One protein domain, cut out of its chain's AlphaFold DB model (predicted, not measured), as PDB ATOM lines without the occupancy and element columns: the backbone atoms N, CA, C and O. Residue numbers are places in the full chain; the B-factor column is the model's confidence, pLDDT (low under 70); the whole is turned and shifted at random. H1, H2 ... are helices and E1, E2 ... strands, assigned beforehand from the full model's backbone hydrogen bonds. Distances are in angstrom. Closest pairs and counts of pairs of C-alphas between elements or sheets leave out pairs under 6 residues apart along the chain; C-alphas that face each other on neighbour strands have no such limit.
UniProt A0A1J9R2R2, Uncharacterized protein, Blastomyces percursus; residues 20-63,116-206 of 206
ATOM      1  N   THR A  20     212.397 184.477 208.362       78.19
ATOM      2  CA  THR A  20     212.982 184.074 207.073       78.19
ATOM      3  C   THR A  20     214.404 183.527 207.215       78.19
ATOM      4  O   THR A  20     214.820 182.665 206.440       78.19
ATOM      5  N   PHE A  21     215.170 184.000 208.206       82.69
ATOM      6  CA  PHE A  21     216.527 183.510 208.440       82.69
ATOM      7  C   PHE A  21     216.556 182.018 208.815       82.69
ATOM      8  O   PHE A  21     217.216 181.269 208.096       82.69
ATOM      9  N   PRO A  22     215.825 181.537 209.845       82.12
ATOM     10  CA  PRO A  22     215.734 180.105 210.121       82.12
ATOM     11  C   PRO A  22     215.301 179.284 208.902       82.12
ATOM     12  O   PRO A  22     215.938 178.282 208.599       82.12
ATOM     13  N   GLU A  23     214.291 179.725 208.150       79.50
ATOM     14  CA  GLU A  23     213.803 179.007 206.959       79.50
ATOM     15  C   GLU A  23     214.871 178.841 205.869       79.50
ATOM     16  O   GLU A  23     214.904 177.826 205.176       79.50
ATOM     17  N   THR A  24     215.751 179.833 205.720       82.88
ATOM     18  CA  THR A  24     216.776 179.857 204.666       82.88
ATOM     19  C   THR A  24     218.078 179.179 205.102       82.88
ATOM     20  O   THR A  24     218.767 178.568 204.284       82.88
ATOM     21  N   TYR A  25     218.433 179.297 206.384       85.00
ATOM     22  CA  TYR A  25     219.737 178.892 206.923       85.00
ATOM     23  C   TYR A  25     219.680 177.642 207.809       85.00
ATOM     24  O   TYR A  25     220.713 177.206 208.319       85.00
ATOM     25  N   THR A  26     218.507 177.031 207.965       88.62
ATOM     26  CA  THR A  26     218.349 175.716 208.596       88.62
ATOM     27  C   THR A  26     217.696 174.732 207.631       88.62
ATOM     28  O   THR A  26     217.110 175.104 206.617       88.62
ATOM     29  N   SER A  27     217.822 173.442 207.927       89.19
ATOM     30  CA  SER A  27     217.182 172.384 207.152       89.19
ATOM     31  C   SER A  27     216.645 171.305 208.072       89.19
ATOM     32  O   SER A  27     217.306 170.929 209.038       89.19
ATOM     33  N   TRP A  28     215.492 170.746 207.720       89.50
ATOM     34  CA  TRP A  28     214.986 169.537 208.357       89.50
ATOM     35  C   TRP A  28     215.808 168.316 207.954       89.50
ATOM     36  O   TRP A  28     216.125 168.142 206.772       89.50
ATOM     37  N   ASP A  29     216.057 167.418 208.907       89.31
ATOM     38  CA  ASP A  29     216.544 166.082 208.577       89.31
ATOM     39  C   ASP A  29     215.550 165.338 207.694       89.31
ATOM     40  O   ASP A  29     214.334 165.554 207.742       89.31
ATOM     41  N   LYS A  30     216.069 164.405 206.894       87.81
ATOM     42  CA  LYS A  30     215.277 163.685 205.888       87.81
ATOM     43  C   LYS A  30     214.069 162.976 206.496       87.81
ATOM     44  O   LYS A  30     212.998 162.993 205.896       87.81
ATOM     45  N   SER A  31     214.235 162.377 207.674       85.94
ATOM     46  CA  SER A  31     213.199 161.585 208.352       85.94
ATOM     47  C   SER A  31     212.068 162.430 208.958       85.94
ATOM     48  O   SER A  31     210.955 161.930 209.135       85.94
ATOM     49  N   VAL A  32     212.319 163.714 209.227       88.56
ATOM     50  CA  VAL A  32     211.344 164.656 209.811       88.56
ATOM     51  C   VAL A  32     210.985 165.806 208.869       88.56
ATOM     52  O   VAL A  32     210.257 166.721 209.255       88.56
ATOM     53  N   LYS A  33     211.439 165.756 207.612       89.12
ATOM     54  CA  LYS A  33     211.062 166.721 206.578       89.12
ATOM     55  C   LYS A  33     209.540 166.753 206.399       89.12
ATOM     56  O   LYS A  33     208.890 165.711 206.319       89.12
ATOM     57  N   GLY A  34     208.988 167.963 206.327       86.06
ATOM     58  CA  GLY A  34     207.542 168.204 206.297       86.06
ATOM     59  C   GLY A  34     206.915 168.415 207.678       86.06
ATOM     60  O   GLY A  34     205.704 168.595 207.762       86.06
ATOM     61  N   SER A  35     207.714 168.411 208.752       87.38
ATOM     62  CA  SER A  35     207.257 168.861 210.070       87.38
ATOM     63  C   SER A  35     206.933 170.354 210.046       87.38
ATOM     64  O   SER A  35     207.613 171.130 209.376       87.38
ATOM     65  N   ALA A  36     205.895 170.748 210.788       85.31
ATOM     66  CA  ALA A  36     205.477 172.144 210.904       85.31
ATOM     67  C   ALA A  36     206.207 172.891 212.032       85.31
ATOM     68  O   ALA A  36     206.426 174.089 211.923       85.31
ATOM     69  N   THR A  37     206.565 172.190 213.114       85.19
ATOM     70  CA  THR A  37     207.257 172.758 214.284       85.19
ATOM     71  C   THR A  37     208.197 171.725 214.901       85.19
ATOM     72  O   THR A  37     208.043 170.521 214.676       85.19
ATOM     73  N   ASN A  38     209.147 172.183 215.711       88.44
ATOM     74  CA  ASN A  38     210.052 171.353 216.503       88.44
ATOM     75  C   ASN A  38     209.952 171.720 217.992       88.44
ATOM     76  O   ASN A  38     210.478 172.718 218.475       88.44
ATOM     77  N   GLN A  39     209.269 170.880 218.760       91.31
ATOM     78  CA  GLN A  39     209.098 171.094 220.194       91.31
ATOM     79  C   GLN A  39     210.115 170.262 220.975       91.31
ATOM     80  O   GLN A  39     210.379 169.108 220.643       91.31
ATOM     81  N   ARG A  40     210.657 170.841 222.043       92.38
ATOM     82  CA  ARG A  40     211.537 170.172 222.996       92.38
ATOM     83  C   ARG A  40     210.947 170.273 224.393       92.38
ATOM     84  O   ARG A  40     210.404 171.313 224.758       92.38
ATOM     85  N   ILE A  41     211.077 169.198 225.162       93.50
ATOM     86  CA  ILE A  41     210.781 169.163 226.592       93.50
ATOM     87  C   ILE A  41     212.082 168.813 227.307       93.50
ATOM     88  O   ILE A  41     212.708 167.806 226.981       93.50
ATOM     89  N   ILE A  42     212.487 169.650 228.258       94.06
ATOM     90  CA  ILE A  42     213.611 169.374 229.155       94.06
ATOM     91  C   ILE A  42     213.110 169.216 230.582       94.06
ATOM     92  O   ILE A  42     212.071 169.765 230.952       94.06
ATOM     93  N   ARG A  43     213.882 168.481 231.379       94.00
ATOM     94  CA  ARG A  43     213.674 168.336 232.814       94.00
ATOM     95  C   ARG A  43     214.911 168.833 233.545       94.00
ATOM     96  O   ARG A  43     216.011 168.390 233.226       94.00
ATOM     97  N   TYR A  44     214.719 169.694 234.535       93.75
ATOM     98  CA  TYR A  44     215.778 170.112 235.452       93.75
ATOM     99  C   TYR A  44     215.203 170.420 236.835       93.75
ATOM    100  O   TYR A  44     213.987 170.525 237.013       93.75
ATOM    101  N   GLU A  45     216.086 170.540 237.820       94.31
ATOM    102  CA  GLU A  45     215.727 170.942 239.175       94.31
ATOM    103  C   GLU A  45     216.106 172.398 239.415       94.31
ATOM    104  O   GLU A  45     217.203 172.830 239.072       94.31
ATOM    105  N   PHE A  46     215.202 173.155 240.030       93.81
ATOM    106  CA  PHE A  46     215.455 174.530 240.440       93.81
ATOM    107  C   PHE A  46     214.868 174.764 241.830       93.81
ATOM    108  O   PHE A  46     213.665 174.636 242.058       93.81
ATOM    109  N   SER A  47     215.745 175.072 242.787       91.06
ATOM    110  CA  SER A  47     215.409 175.270 244.204       91.06
ATOM    111  C   SER A  47     214.602 174.130 244.854       91.06
ATOM    112  O   SER A  47     213.694 174.361 245.663       91.06
ATOM    113  N   GLY A  48     214.945 172.886 244.502       90.00
ATOM    114  CA  GLY A  48     214.305 171.669 245.015       90.00
ATOM    115  C   GLY A  48     212.965 171.322 244.358       90.00
ATOM    116  O   GLY A  48     212.321 170.366 244.772       90.00
ATOM    117  N   LEU A  49     212.538 172.080 243.345       90.50
ATOM    118  CA  LEU A  49     211.372 171.765 242.525       90.50
ATOM    119  C   LEU A  49     211.832 171.171 241.191       90.50
ATOM    120  O   LEU A  49     212.777 171.668 240.579       90.50
ATOM    121  N   THR A  50     211.148 170.127 240.721       92.44
ATOM    122  CA  THR A  50     211.360 169.583 239.372       92.44
ATOM    123  C   THR A  50     210.529 170.372 238.364       92.44
ATOM    124  O   THR A  50     209.308 170.438 238.484       92.44
ATOM    125  N   PHE A  51     211.181 170.914 237.338       91.62
ATOM    126  CA  PHE A  51     210.531 171.594 236.222       91.62
ATOM    127  C   PHE A  51     210.551 170.723 234.970       91.62
ATOM    128  O   PHE A  51     211.574 170.130 234.629       91.62
ATOM    129  N   LEU A  52     209.420 170.693 234.260       94.75
ATOM    130  CA  LEU A  52     209.342 170.275 232.864       94.75
ATOM    131  C   LEU A  52     209.100 171.517 232.011       94.75
ATOM    132  O   LEU A  52     208.040 172.136 232.095       94.75
ATOM    133  N   VAL A  53     210.080 171.885 231.191       93.00
ATOM    134  CA  VAL A  53     210.000 173.083 230.351       93.00
ATOM    135  C   VAL A  53     209.862 172.667 228.900       93.00
ATOM    136  O   VAL A  53     210.760 172.046 228.331       93.00
ATOM    137  N   ARG A  54     208.727 173.031 228.298       94.94
ATOM    138  CA  ARG A  54     208.491 172.893 226.863       94.94
ATOM    139  C   ARG A  54     208.838 174.193 226.146       94.94
ATOM    140  O   ARG A  54     208.379 175.262 226.544       94.94
ATOM    141  N   PHE A  55     209.576 174.098 225.048       93.88
ATOM    142  CA  PHE A  55     209.850 175.229 224.167       93.88
ATOM    143  C   PHE A  55     210.065 174.779 222.721       93.88
ATOM    144  O   PHE A  55     210.358 173.615 222.453       93.88
ATOM    145  N   GLU A  56     209.928 175.718 221.791       92.06
ATOM    146  CA  GLU A  56     210.370 175.546 220.409       92.06
ATOM    147  C   GLU A  56     211.863 175.865 220.321       92.06
ATOM    148  O   GLU A  56     212.301 176.930 220.774       92.06
ATOM    149  N   ALA A  57     212.645 174.908 219.825       90.56
ATOM    150  CA  ALA A  57     214.077 175.084 219.624       90.56
ATOM    151  C   ALA A  57     214.316 175.661 218.229       90.56
ATOM    152  O   ALA A  57     213.732 175.183 217.266       90.56
ATOM    153  N   ASP A  58     215.216 176.628 218.083       91.88
ATOM    154  CA  ASP A  58     215.430 177.234 216.765       91.88
ATOM    155  C   ASP A  58     216.224 176.304 215.819       91.88
ATOM    156  O   ASP A  58     216.183 176.452 214.600       91.88
ATOM    157  N   GLY A  59     216.938 175.317 216.371       92.81
ATOM    158  CA  GLY A  59     217.640 174.282 215.617       92.81
ATOM    159  C   GLY A  59     218.677 173.545 216.462       92.81
ATOM    160  O   GLY A  59     218.669 173.609 217.696       92.81
ATOM    161  N   TYR A  60     219.609 172.872 215.790       94.19
ATOM    162  CA  TYR A  60     220.753 172.230 216.429       94.19
ATOM    163  C   TYR A  60     222.010 172.280 215.538       94.19
ATOM    164  O   TYR A  60     221.920 172.425 214.319       94.19
ATOM    165  N   LEU A  61     223.196 172.115 216.132       92.94
ATOM    166  CA  LEU A  61     224.473 172.030 215.417       92.94
ATOM    167  C   LEU A  61     224.782 170.585 215.011       92.94
ATOM    168  O   LEU A  61     225.151 169.753 215.840       92.94
ATOM    169  N   GLY A  62     224.704 170.295 213.709       89.44
ATOM    170  CA  GLY A  62     224.956 168.961 213.146       89.44
ATOM    171  C   GLY A  62     226.333 168.365 213.466       89.44
ATOM    172  O   GLY A  62     226.487 167.141 213.484       89.44
ATOM    173  N   GLY A  63     227.338 169.206 213.722       86.44
ATOM    174  CA  GLY A  63     228.681 168.781 214.133       86.44
ATOM    175  C   GLY A  63     228.775 168.317 215.590       86.44
ATOM    176  O   GLY A  63     229.703 167.593 215.927       86.44
ATOM    177  N   PHE A 116     216.058 161.356 215.350       87.12
ATOM    178  CA  PHE A 116     217.006 160.750 216.275       87.12
ATOM    179  C   PHE A 116     217.167 161.655 217.500       87.12
ATOM    180  O   PHE A 116     216.745 162.818 217.493       87.12
ATOM    181  N   ASP A 117     217.793 161.130 218.549       86.50
ATOM    182  CA  ASP A 117     217.993 161.878 219.784       86.50
ATOM    183  C   ASP A 117     219.046 162.976 219.589       86.50
ATOM    184  O   ASP A 117     220.236 162.720 219.391       86.50
ATOM    185  N   VAL A 118     218.602 164.234 219.650       91.00
ATOM    186  CA  VAL A 118     219.487 165.405 219.599       91.00
ATOM    187  C   VAL A 118     219.906 165.769 221.030       91.00
ATOM    188  O   VAL A 118     219.039 166.114 221.843       91.00
ATOM    189  N   PRO A 119     221.205 165.742 221.378       92.81
ATOM    190  CA  PRO A 119     221.651 166.098 222.721       92.81
ATOM    191  C   PRO A 119     221.405 167.584 223.010       92.81
ATOM    192  O   PRO A 119     221.494 168.424 222.114       92.81
ATOM    193  N   GLN A 120     221.126 167.927 224.272       93.31
ATOM    194  CA  GLN A 120     220.890 169.323 224.678       93.31
ATOM    195  C   GLN A 120     222.087 170.229 224.348       93.31
ATOM    196  O   GLN A 120     221.897 171.367 223.928       93.31
ATOM    197  N   SER A 121     223.311 169.699 224.446       94.12
ATOM    198  CA  SER A 121     224.556 170.396 224.097       94.12
ATOM    199  C   SER A 121     224.624 170.874 222.645       94.12
ATOM    200  O   SER A 121     225.381 171.796 222.360       94.12
ATOM    201  N   ALA A 122     223.842 170.283 221.737       95.06
ATOM    202  CA  ALA A 122     223.802 170.666 220.329       95.06
ATOM    203  C   ALA A 122     222.720 171.710 220.014       95.06
ATOM    204  O   ALA A 122     222.705 172.232 218.903       95.06
ATOM    205  N   ILE A 123     221.808 172.008 220.944       95.94
ATOM    206  CA  ILE A 123     220.682 172.916 220.694       95.94
ATOM    207  C   ILE A 123     221.170 174.353 220.543       95.94
ATOM    208  O   ILE A 123     222.085 174.788 221.246       95.94
ATOM    209  N   VAL A 124     220.544 175.085 219.617       95.19
ATOM    210  CA  VAL A 124     220.835 176.500 219.372       95.19
ATOM    211  C   VAL A 124     219.601 177.369 219.558       95.19
ATOM    212  O   VAL A 124     218.478 176.964 219.251       95.19
ATOM    213  N   GLY A 125     219.836 178.591 220.025       93.81
ATOM    214  CA  GLY A 125     218.929 179.713 219.818       93.81
ATOM    215  C   GLY A 125     219.404 180.563 218.640       93.81
ATOM    216  O   GLY A 125     220.608 180.644 218.395       93.81
ATOM    217  N   LEU A 126     218.481 181.215 217.939       92.12
ATOM    218  CA  LEU A 126     218.758 182.091 216.803       92.12
ATOM    219  C   LEU A 126     218.393 183.545 217.111       92.12
ATOM    220  O   LEU A 126     217.395 183.846 217.775       92.12
ATOM    221  N   LYS A 127     219.198 184.471 216.586       90.06
ATOM    222  CA  LYS A 127     218.860 185.896 216.535       90.06
ATOM    223  C   LYS A 127     219.444 186.542 215.289       90.06
ATOM    224  O   LYS A 127     220.585 186.300 214.920       90.06
ATOM    225  N   THR A 128     218.662 187.406 214.658       89.31
ATOM    226  CA  THR A 128     219.130 188.242 213.552       89.31
ATOM    227  C   THR A 128     219.412 189.645 214.064       89.31
ATOM    228  O   THR A 128     218.637 190.178 214.864       89.31
ATOM    229  N   CYS A 129     220.501 190.257 213.612       88.56
ATOM    230  CA  CYS A 129     220.854 191.624 213.979       88.56
ATOM    231  C   CYS A 129     221.307 192.401 212.747       88.56
ATOM    232  O   CYS A 129     221.985 191.858 211.883       88.56
ATOM    233  N   ILE A 130     220.972 193.684 212.663       88.75
ATOM    234  CA  ILE A 130     221.534 194.529 211.611       88.75
ATOM    235  C   ILE A 130     223.045 194.684 211.834       88.75
ATOM    236  O   ILE A 130     223.471 194.909 212.968       88.75
ATOM    237  N   ARG A 131     223.859 194.584 210.777       87.31
ATOM    238  CA  ARG A 131     225.333 194.537 210.870       87.31
ATOM    239  C   ARG A 131     225.947 195.735 211.595       87.31
ATOM    240  O   ARG A 131     226.942 195.596 212.292       87.31
ATOM    241  N   ARG A 132     225.328 196.912 211.474       86.62
ATOM    242  CA  ARG A 132     225.772 198.150 212.141       86.62
ATOM    243  C   ARG A 132     225.450 198.230 213.640       86.62
ATOM    244  O   ARG A 132     225.748 199.248 214.255       86.62
ATOM    245  N   ARG A 133     224.787 197.225 214.221       85.81
ATOM    246  CA  ARG A 133     224.394 197.201 215.636       85.81
ATOM    247  C   ARG A 133     225.042 196.011 216.329       85.81
ATOM    248  O   ARG A 133     224.950 194.892 215.837       85.81
ATOM    249  N   GLU A 134     225.598 196.239 217.512       82.75
ATOM    250  CA  GLU A 134     226.047 195.151 218.377       82.75
ATOM    251  C   GLU A 134     224.868 194.331 218.901       82.75
ATOM    252  O   GLU A 134     223.819 194.864 219.293       82.75
ATOM    253  N   ILE A 135     225.039 193.011 218.935       83.81
ATOM    254  CA  ILE A 135     224.030 192.146 219.520       83.81
ATOM    255  C   ILE A 135     224.008 192.278 221.047       83.81
ATOM    256  O   ILE A 135     224.952 191.927 221.750       83.81
ATOM    257  N   SER A 136     222.859 192.697 221.573       83.81
ATOM    258  CA  SER A 136     222.563 192.595 223.001       83.81
ATOM    259  C   SER A 136     222.219 191.145 223.349       83.81
ATOM    260  O   SER A 136     221.081 190.691 223.194       83.81
ATOM    261  N   VAL A 137     223.234 190.385 223.768       85.50
ATOM    262  CA  VAL A 137     223.056 188.998 224.231       85.50
ATOM    263  C   VAL A 137     222.367 188.961 225.598       85.50
ATOM    264  O   VAL A 137     221.615 188.027 225.869       85.50
ATOM    265  N   SER A 138     222.556 189.996 226.424       87.75
ATOM    266  CA  SER A 138     222.010 190.096 227.785       87.75
ATOM    267  C   SER A 138     220.488 189.950 227.836       87.75
ATOM    268  O   SER A 138     219.972 189.227 228.680       87.75
ATOM    269  N   GLU A 139     219.772 190.534 226.873       88.62
ATOM    270  CA  GLU A 139     218.312 190.396 226.734       88.62
ATOM    271  C   GLU A 139     217.859 188.946 226.507       88.62
ATOM    272  O   GLU A 139     216.717 188.592 226.791       88.62
ATOM    273  N   SER A 140     218.738 188.103 225.962       92.44
ATOM    274  CA  SER A 140     218.428 186.706 225.644       92.44
ATOM    275  C   SER A 140     218.819 185.750 226.773       92.44
ATOM    276  O   SER A 140     218.264 184.654 226.826       92.44
ATOM    277  N   LEU A 141     219.715 186.151 227.685       95.69
ATOM    278  CA  LEU A 141     220.247 185.291 228.750       95.69
ATOM    279  C   LEU A 141     219.166 184.662 229.641       95.69
ATOM    280  O   LEU A 141     219.211 183.444 229.783       95.69
ATOM    281  N   PRO A 142     218.140 185.387 230.139       95.75
ATOM    282  CA  PRO A 142     217.103 184.764 230.967       95.75
ATOM    283  C   PRO A 142     216.359 183.640 230.233       95.75
ATOM    284  O   PRO A 142     216.007 182.613 230.812       95.75
ATOM    285  N   ARG A 143     216.128 183.824 228.925       95.06
ATOM    286  CA  ARG A 143     215.449 182.844 228.070       95.06
ATOM    287  C   ARG A 143     216.347 181.653 227.753       95.06
ATOM    288  O   ARG A 143     215.845 180.536 227.686       95.06
ATOM    289  N   LEU A 144     217.635 181.891 227.508       96.38
ATOM    290  CA  LEU A 144     218.609 180.829 227.253       96.38
ATOM    291  C   LEU A 144     218.833 179.983 228.508       96.38
ATOM    292  O   LEU A 144     218.820 178.764 228.391       96.38
ATOM    293  N   TRP A 145     218.931 180.621 229.679       97.25
ATOM    294  CA  TRP A 145     219.002 179.972 230.989       97.25
ATOM    295  C   TRP A 145     217.788 179.067 231.225       97.25
ATOM    296  O   TRP A 145     217.936 177.857 231.327       97.25
ATOM    297  N   ALA A 146     216.565 179.607 231.158       96.19
ATOM    298  CA  ALA A 146     215.351 178.822 231.423       96.19
ATOM    299  C   ALA A 146     215.121 177.654 230.438       96.19
ATOM    300  O   ALA A 146     214.364 176.730 230.727       96.19
ATOM    301  N   ARG A 147     215.720 177.715 229.242       96.31
ATOM    302  CA  ARG A 147     215.626 176.675 228.203       96.31
ATOM    303  C   ARG A 147     216.870 175.785 228.133       96.31
ATOM    304  O   ARG A 147     216.916 174.911 227.266       96.31
ATOM    305  N   GLU A 148     217.868 176.025 228.984       96.12
ATOM    306  CA  GLU A 148     219.169 175.348 228.975       96.12
ATOM    307  C   GLU A 148     219.828 175.330 227.583       96.12
ATOM    308  O   GLU A 148     220.366 174.310 227.157       96.12
ATOM    309  N   ILE A 149     219.724 176.421 226.812       96.56
ATOM    310  CA  ILE A 149     220.250 176.491 225.436       96.56
ATOM    311  C   ILE A 149     221.726 176.923 225.473       96.56
ATOM    312  O   ILE A 149     222.004 178.092 225.755       96.56
ATOM    313  N   PRO A 150     222.682 176.034 225.139       95.75
ATOM    314  CA  PRO A 150     224.103 176.299 225.355       95.75
ATOM    315  C   PRO A 150     224.784 177.017 224.188       95.75
ATOM    316  O   PRO A 150     225.911 177.485 224.345       95.75
ATOM    317  N   ASN A 151     224.125 177.125 223.032       96.25
ATOM    318  CA  ASN A 151     224.679 177.754 221.836       96.25
ATOM    319  C   ASN A 151     223.731 178.824 221.298       96.25
ATOM    320  O   ASN A 151     222.510 178.652 221.285       96.25
ATOM    321  N   PHE A 152     224.293 179.912 220.786       95.38
ATOM    322  CA  PHE A 152     223.522 180.998 220.201       95.38
ATOM    323  C   PHE A 152     224.105 181.394 218.857       95.38
ATOM    324  O   PHE A 152     225.272 181.772 218.769       95.38
ATOM    325  N   VAL A 153     223.298 181.284 217.807       94.25
ATOM    326  CA  VAL A 153     223.704 181.651 216.456       94.25
ATOM    327  C   VAL A 153     223.111 183.002 216.096       94.25
ATOM    328  O   VAL A 153     221.916 183.260 216.266       94.25
ATOM    329  N   VAL A 154     223.981 183.869 215.598       92.75
ATOM    330  CA  VAL A 154     223.659 185.245 215.256       92.75
ATOM    331  C   VAL A 154     223.915 185.455 213.784       92.75
ATOM    332  O   VAL A 154     225.061 185.405 213.352       92.75
ATOM    333  N   GLY A 155     222.856 185.714 213.027       92.12
ATOM    334  CA  GLY A 155     222.970 186.161 211.645       92.12
ATOM    335  C   GLY A 155     222.986 187.681 211.594       92.12
ATOM    336  O   GLY A 155     221.947 188.309 211.830       92.12
ATOM    337  N   TYR A 156     224.136 188.283 211.293       91.38
ATOM    338  CA  TYR A 156     224.160 189.702 210.963       91.38
ATOM    339  C   TYR A 156     223.691 189.922 209.526       91.38
ATOM    340  O   TYR A 156     224.036 189.152 208.630       91.38
ATOM    341  N   HIS A 157     222.903 190.972 209.309       90.31
ATOM    342  CA  HIS A 157     222.381 191.302 207.988       90.31
ATOM    343  C   HIS A 157     222.515 192.777 207.632       90.31
ATOM    344  O   HIS A 157     222.457 193.656 208.496       90.31
ATOM    345  N   ASP A 158     222.564 193.036 206.333       89.69
ATOM    346  CA  ASP A 158     222.386 194.353 205.731       89.69
ATOM    347  C   ASP A 158     221.036 194.391 205.040       89.69
ATOM    348  O   ASP A 158     220.860 193.797 203.981       89.69
ATOM    349  N   ASP A 159     220.051 195.007 205.699       85.19
ATOM    350  CA  ASP A 159     218.689 195.151 205.166       85.19
ATOM    351  C   ASP A 159     218.081 193.837 204.622       85.19
ATOM    352  O   ASP A 159     217.269 193.831 203.699       85.19
ATOM    353  N   GLY A 160     218.437 192.703 205.239       83.88
ATOM    354  CA  GLY A 160     217.916 191.368 204.926       83.88
ATOM    355  C   GLY A 160     218.875 190.478 204.152       83.88
ATOM    356  O   GLY A 160     218.624 189.283 204.033       83.88
ATOM    357  N   PHE A 161     219.991 191.026 203.672       87.38
ATOM    358  CA  PHE A 161     221.068 190.236 203.097       87.38
ATOM    359  C   PHE A 161     221.968 189.683 204.202       87.38
ATOM    360  O   PHE A 161     222.563 190.451 204.958       87.38
ATOM    361  N   PHE A 162     222.063 188.358 204.292       89.62
ATOM    362  CA  PHE A 162     222.895 187.658 205.269       89.62
ATOM    363  C   PHE A 162     224.131 187.081 204.590       89.62
ATOM    364  O   PHE A 162     224.053 186.117 203.821       89.62
ATOM    365  N   ASP A 163     225.280 187.649 204.919       87.44
ATOM    366  CA  ASP A 163     226.565 187.092 204.530       87.44
ATOM    367  C   ASP A 163     226.940 185.936 205.468       87.44
ATOM    368  O   ASP A 163     226.807 186.039 206.690       87.44
ATOM    369  N   ARG A 164     227.407 184.825 204.893       85.94
ATOM    370  CA  ARG A 164     227.792 183.627 205.648       85.94
ATOM    371  C   ARG A 164     228.953 183.898 206.592       85.94
ATOM    372  O   ARG A 164     228.953 183.352 207.691       85.94
ATOM    373  N   ASP A 165     229.875 184.775 206.202       89.75
ATOM    374  CA  ASP A 165     231.029 185.147 207.029       89.75
ATOM    375  C   ASP A 165     230.616 185.972 208.262       89.75
ATOM    376  O   ASP A 165     231.372 186.116 209.221       89.75
ATOM    377  N   HIS A 166     229.376 186.461 208.270       89.06
ATOM    378  CA  HIS A 166     228.778 187.243 209.342       89.06
ATOM    379  C   HIS A 166     227.707 186.457 210.126       89.06
ATOM    380  O   HIS A 166     226.907 187.046 210.861       89.06
ATOM    381  N   ILE A 167     227.696 185.124 210.003       91.69
ATOM    382  CA  ILE A 167     226.914 184.225 210.858       91.69
ATOM    383  C   ILE A 167     227.831 183.665 211.944       91.69
ATOM    384  O   ILE A 167     228.714 182.853 211.681       91.69
ATOM    385  N   LEU A 168     227.605 184.085 213.186       93.31
ATOM    386  CA  LEU A 168     228.440 183.702 214.320       93.31
ATOM    387  C   LEU A 168     227.760 182.625 215.154       93.31
ATOM    388  O   LEU A 168     226.596 182.772 215.517       93.31
ATOM    389  N   VAL A 169     228.502 181.581 215.519       94.19
ATOM    390  CA  VAL A 169     228.087 180.585 216.514       94.19
ATOM    391  C   VAL A 169     228.801 180.905 217.821       94.19
ATOM    392  O   VAL A 169     230.025 180.839 217.892       94.19
ATOM    393  N   MET A 170     228.045 181.261 218.854       94.44
ATOM    394  CA  MET A 170     228.591 181.653 220.149       94.44
ATOM    395  C   MET A 170     228.247 180.606 221.214       94.44
ATOM    396  O   MET A 170     227.059 180.340 221.432       94.44
ATOM    397  N   PRO A 171     229.241 180.029 221.909       95.81
ATOM    398  CA  PRO A 171     228.978 179.256 223.113       95.81
ATOM    399  C   PRO A 171     228.483 180.194 224.220       95.81
ATOM    400  O   PRO A 171     229.021 181.283 224.430       95.81
ATOM    401  N   MET A 172     227.437 179.772 224.927       96.00
ATOM    402  CA  MET A 172     226.721 180.609 225.891       96.00
ATOM    403  C   MET A 172     226.866 180.162 227.338       96.00
ATOM    404  O   MET A 172     226.484 180.926 228.219       96.00
ATOM    405  N   LYS A 173     227.432 178.978 227.598       93.75
ATOM    406  CA  LYS A 173     227.473 178.384 228.941       93.75
ATOM    407  C   LYS A 173     228.062 179.328 229.991       93.75
ATOM    408  O   LYS A 173     227.377 179.659 230.947       93.75
ATOM    409  N   GLU A 174     229.267 179.842 229.759       96.06
ATOM    410  CA  GLU A 174     229.939 180.750 230.703       96.06
ATOM    411  C   GLU A 174     229.136 182.033 230.961       96.06
ATOM    412  O   GLU A 174     229.071 182.527 232.083       96.06
ATOM    413  N   ARG A 175     228.479 182.567 229.925       96.50
ATOM    414  CA  ARG A 175     227.657 183.781 230.034       96.50
ATOM    415  C   ARG A 175     226.349 183.525 230.779       96.50
ATOM    416  O   ARG A 175     225.877 184.410 231.483       96.50
ATOM    417  N   ILE A 176     225.758 182.347 230.598       97.00
ATOM    418  CA  ILE A 176     224.563 181.908 231.326       97.00
ATOM    419  C   ILE A 176     224.908 181.713 232.803       97.00
ATOM    420  O   ILE A 176     224.182 182.219 233.652       97.00
ATOM    421  N   ASP A 177     226.040 181.077 233.103       96.25
ATOM    422  CA  ASP A 177     226.503 180.857 234.477       96.25
ATOM    423  C   ASP A 177     226.788 182.183 235.190       96.25
ATOM    424  O   ASP A 177     226.348 182.404 236.318       96.25
ATOM    425  N   ALA A 178     227.481 183.106 234.513       97.44
ATOM    426  CA  ALA A 178     227.709 184.452 235.028       97.44
ATOM    427  C   ALA A 178     226.386 185.187 235.287       97.44
ATOM    428  O   ALA A 178     226.194 185.761 236.357       97.44
ATOM    429  N   TRP A 179     225.443 185.109 234.343       97.62
ATOM    430  CA  TRP A 179     224.123 185.711 234.498       97.62
ATOM    431  C   TRP A 179     223.352 185.124 235.683       97.62
ATOM    432  O   TRP A 179     222.741 185.882 236.433       97.62
ATOM    433  N   GLU A 180     223.391 183.808 235.890       96.88
ATOM    434  CA  GLU A 180     222.743 183.161 237.032       96.88
ATOM    435  C   GLU A 180     223.299 183.685 238.361       96.88
ATOM    436  O   GLU A 180     222.523 184.092 239.230       96.88
ATOM    437  N   MET A 181     224.628 183.768 238.488       97.31
ATOM    438  CA  MET A 181     225.283 184.315 239.681       97.31
ATOM    439  C   MET A 181     224.912 185.785 239.918       97.31
ATOM    440  O   MET A 181     224.553 186.170 241.029       97.31
ATOM    441  N   GLU A 182     224.939 186.616 238.874       97.75
ATOM    442  CA  GLU A 182     224.571 188.036 238.960       97.75
ATOM    443  C   GLU A 182     223.093 188.243 239.339       97.75
ATOM    444  O   GLU A 182     222.739 189.237 239.979       97.75
ATOM    445  N   ASN A 183     222.221 187.298 238.970       97.19
ATOM    446  CA  ASN A 183     220.776 187.377 239.173       97.19
ATOM    447  C   ASN A 183     220.273 186.514 240.341       97.19
ATOM    448  O   ASN A 183     219.057 186.405 240.529       97.19
ATOM    449  N   GLU A 184     221.161 185.983 241.187       96.75
ATOM    450  CA  GLU A 184     220.830 185.106 242.323       96.75
ATOM    451  C   GLU A 184     219.675 185.665 243.173       96.75
ATOM    452  O   GLU A 184     218.683 184.985 243.441       96.75
ATOM    453  N   LYS A 185     219.735 186.951 243.542       97.50
ATOM    454  CA  LYS A 185     218.688 187.603 244.353       97.50
ATOM    455  C   LYS A 185     217.312 187.572 243.685       97.50
ATOM    456  O   LYS A 185     216.298 187.469 244.378       97.50
ATOM    457  N   ILE A 186     217.259 187.699 242.361       96.50
ATOM    458  CA  ILE A 186     216.017 187.652 241.579       96.50
ATOM    459  C   ILE A 186     215.520 186.206 241.494       96.50
ATOM    460  O   ILE A 186     214.339 185.955 241.730       96.50
ATOM    461  N   LEU A 187     216.419 185.250 241.256       97.12
ATOM    462  CA  LEU A 187     216.105 183.820 241.203       97.12
ATOM    463  C   LEU A 187     215.597 183.279 242.553       97.12
ATOM    464  O   LEU A 187     214.646 182.494 242.600       97.12
ATOM    465  N   LEU A 188     216.129 183.775 243.670       96.19
ATOM    466  CA  LEU A 188     215.615 183.478 245.010       96.19
ATOM    467  C   LEU A 188     214.206 184.044 245.239       96.19
ATOM    468  O   LEU A 188     213.398 183.429 245.933       96.19
ATOM    469  N   ARG A 189     213.868 185.201 244.655       96.94
ATOM    470  CA  ARG A 189     212.488 185.722 244.701       96.94
ATOM    471  C   ARG A 189     211.554 184.877 243.843       96.94
ATOM    472  O   ARG A 189     210.468 184.540 244.304       96.94
ATOM    473  N   LEU A 190     211.993 184.489 242.648       96.19
ATOM    474  CA  LEU A 190     211.245 183.597 241.764       96.19
ATOM    475  C   LEU A 190     210.947 182.251 242.447       96.19
ATOM    476  O   LEU A 190     209.822 181.766 242.405       96.19
ATOM    477  N   THR A 191     211.927 181.710 243.173       95.31
ATOM    478  CA  THR A 191     211.760 180.515 244.009       95.31
ATOM    479  C   THR A 191     210.612 180.662 245.009       95.31
ATOM    480  O   THR A 191     209.806 179.743 245.153       95.31
ATOM    481  N   LYS A 192     210.519 181.801 245.712       95.69
ATOM    482  CA  LYS A 192     209.438 182.038 246.685       95.69
ATOM    483  C   LYS A 192     208.072 181.995 246.008       95.69
ATOM    484  O   LYS A 192     207.186 181.305 246.496       95.69
ATOM    485  N   VAL A 193     207.945 182.637 244.844       96.06
ATOM    486  CA  VAL A 193     206.709 182.616 244.046       96.06
ATOM    487  C   VAL A 193     206.334 181.188 243.643       96.06
ATOM    488  O   VAL A 193     205.188 180.787 243.822       96.06
ATOM    489  N   PHE A 194     207.283 180.391 243.145       94.44
ATOM    490  CA  PHE A 194     206.999 179.001 242.770       94.44
ATOM    491  C   PHE A 194     206.561 178.142 243.956       94.44
ATOM    492  O   PHE A 194     205.621 177.361 243.824       94.44
ATOM    493  N   ARG A 195     207.185 178.315 245.125       92.94
ATOM    494  CA  ARG A 195     206.788 177.592 246.341       92.94
ATOM    495  C   ARG A 195     205.398 177.993 246.824       92.94
ATOM    496  O   ARG A 195     204.623 177.120 247.192       92.94
ATOM    497  N   GLU A 196     205.058 179.279 246.783       93.12
ATOM    498  CA  GLU A 196     203.708 179.746 247.120       93.12
ATOM    499  C   GLU A 196     202.646 179.165 246.174       93.12
ATOM    500  O   GLU A 196     201.553 178.807 246.615       93.12
ATOM    501  N   LEU A 197     202.955 179.050 244.877       91.38
ATOM    502  CA  LEU A 197     202.055 178.433 243.899       91.38
ATOM    503  C   LEU A 197     201.867 176.934 244.155       91.38
ATOM    504  O   LEU A 197     200.736 176.452 244.111       91.38
ATOM    505  N   ASP A 198     202.945 176.210 244.458       86.19
ATOM    506  CA  ASP A 198     202.865 174.778 244.754       86.19
ATOM    507  C   ASP A 198     202.096 174.504 246.058       86.19
ATOM    508  O   ASP A 198     201.221 173.640 246.088       86.19
ATOM    509  N   GLN A 199     202.317 175.312 247.101       88.00
ATOM    510  CA  GLN A 199     201.552 175.237 248.352       88.00
ATOM    511  C   GLN A 199     200.059 175.501 248.137       88.00
ATOM    512  O   GLN A 199     199.221 174.772 248.664       88.00
ATOM    513  N   LYS A 200     199.707 176.524 247.346       87.62
ATOM    514  CA  LYS A 200     198.304 176.812 247.017       87.62
ATOM    515  C   LYS A 200     197.651 175.668 246.251       87.62
ATOM    516  O   LYS A 200     196.498 175.367 246.524       87.62
ATOM    517  N   ARG A 201     198.370 175.023 245.325       81.50
ATOM    518  CA  ARG A 201     197.864 173.838 244.619       81.50
ATOM    519  C   ARG A 201     197.528 172.715 245.603       81.50
ATOM    520  O   ARG A 201     196.415 172.208 245.569       81.50
ATOM    521  N   GLN A 202     198.452 172.384 246.503       79.31
ATOM    522  CA  GLN A 202     198.259 171.313 247.489       79.31
ATOM    523  C   GLN A 202     197.130 171.629 248.485       79.31
ATOM    524  O   GLN A 202     196.371 170.744 248.865       79.31
ATOM    525  N   GLY A 203     196.978 172.898 248.880       70.81
ATOM    526  CA  GLY A 203     195.925 173.339 249.800       70.81
ATOM    527  C   GLY A 203     194.520 173.455 249.192       70.81
ATOM    528  O   GLY A 203     193.567 173.616 249.945       70.81
ATOM    529  N   VAL A 204     194.370 173.398 247.864       57.62
ATOM    530  CA  VAL A 204     193.060 173.359 247.173       57.62
ATOM    531  C   VAL A 204     192.548 171.919 247.012       57.62
ATOM    532  O   VAL A 204     191.367 171.709 246.754       57.62
ATOM    533  N   GLU A 205     193.418 170.924 247.195       51.09
ATOM    534  CA  GLU A 205     193.083 169.494 247.124       51.09
ATOM    535  C   GLU A 205     192.762 168.870 248.503       51.09
ATOM    536  O   GLU A 205     192.575 167.658 248.589       51.09
ATOM    537  N   SER A 206     192.690 169.680 249.573       41.41
ATOM    538  CA  SER A 206     192.331 169.277 250.951       41.41
ATOM    539  C   SER A 206     190.968 169.824 251.365       41.41
ATOM    540  O   SER A 206     190.224 169.081 252.041       41.41
TER     541      SER A 206
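AT A GLANCE: This is residues 20 to 63 and 116 to 206 of the 206 residues of an uncharacterized protein of Blastomyces percursus (UniProt A0A1J9R2R2). A strongly twisted sheet of E3, E4 and E5 makes one end of this elongated model, with short H1 across one face; a separate hairpin, E1 and E2, and long H4 lie toward the other end, where residues 199 to 206 stick out. H2 lies between sheet and hairpin, and H3 packs on H2. The printed part has 135 residues, with four named helices and five named strands in the order H1 E1 E2 E3 H2 E4 E5 H3 H4; the class is mixed, helices and strands, and the sheet E3 E4 E5 is mixed. It is loose, with a radius of gyration of the C-alphas of 18.0 A, and spans 58 by 37 by 25 A.

HOW THE PARTS SIT: Inner strand E4, residues 151 to 158, is parallel to E3, residues 123 to 130, with N 127 and O 153 at 3.0 A, within hydrogen-bond range. E4 forms an antiparallel hairpin with E5, residues 161 to 171, with N 154 and O 168 at 2.8 A. E3, H2, residues 138 to 146, and E4 form a strand-helix-strand unit, two parallel neighbours with a helix between, its crossover right-handed. H1, residues 20 to 25, is on the sheet at a height of 8.9 A. H2 only grazes it with residues 140 to 144. H2 touches H3, residues 173 to 182, about perpendicular at 83 degrees; their closest C-alphas, Trp 145 and Ile 176, are 5.9 A apart. H4, residues 184 to 204, is close to H3 but not clearly touching, with C-alphas Glu 180 and Leu 187 closest at 7.9 A. E1, residues 39 to 46, and E2, residues 49 to 56, form an antiparallel hairpin, with N 42 and O 53 at 3.0 A. H1, H3 and H4 have every O i to N i+4 pair within range; H2 has 3 of 5.

IN THESE COORDINATES: E5 measures 24.2 A and H4 30.5 A. H1 begins at C-alpha 20, (212.982, 184.074, 207.073); H4 ends at C-alpha 204, (193.060, 173.359, 247.173).

THE WHOLE: The C-alphas farthest apart, of Asp 165 and Ser 206, are 60.7 A apart. Residues 64 to 115 are not printed, a gap of 14.3 A between C-alphas 63 and 116. The link H1 to E1 is long, 13 residues. Residues 204 to 206 have pLDDT under 70.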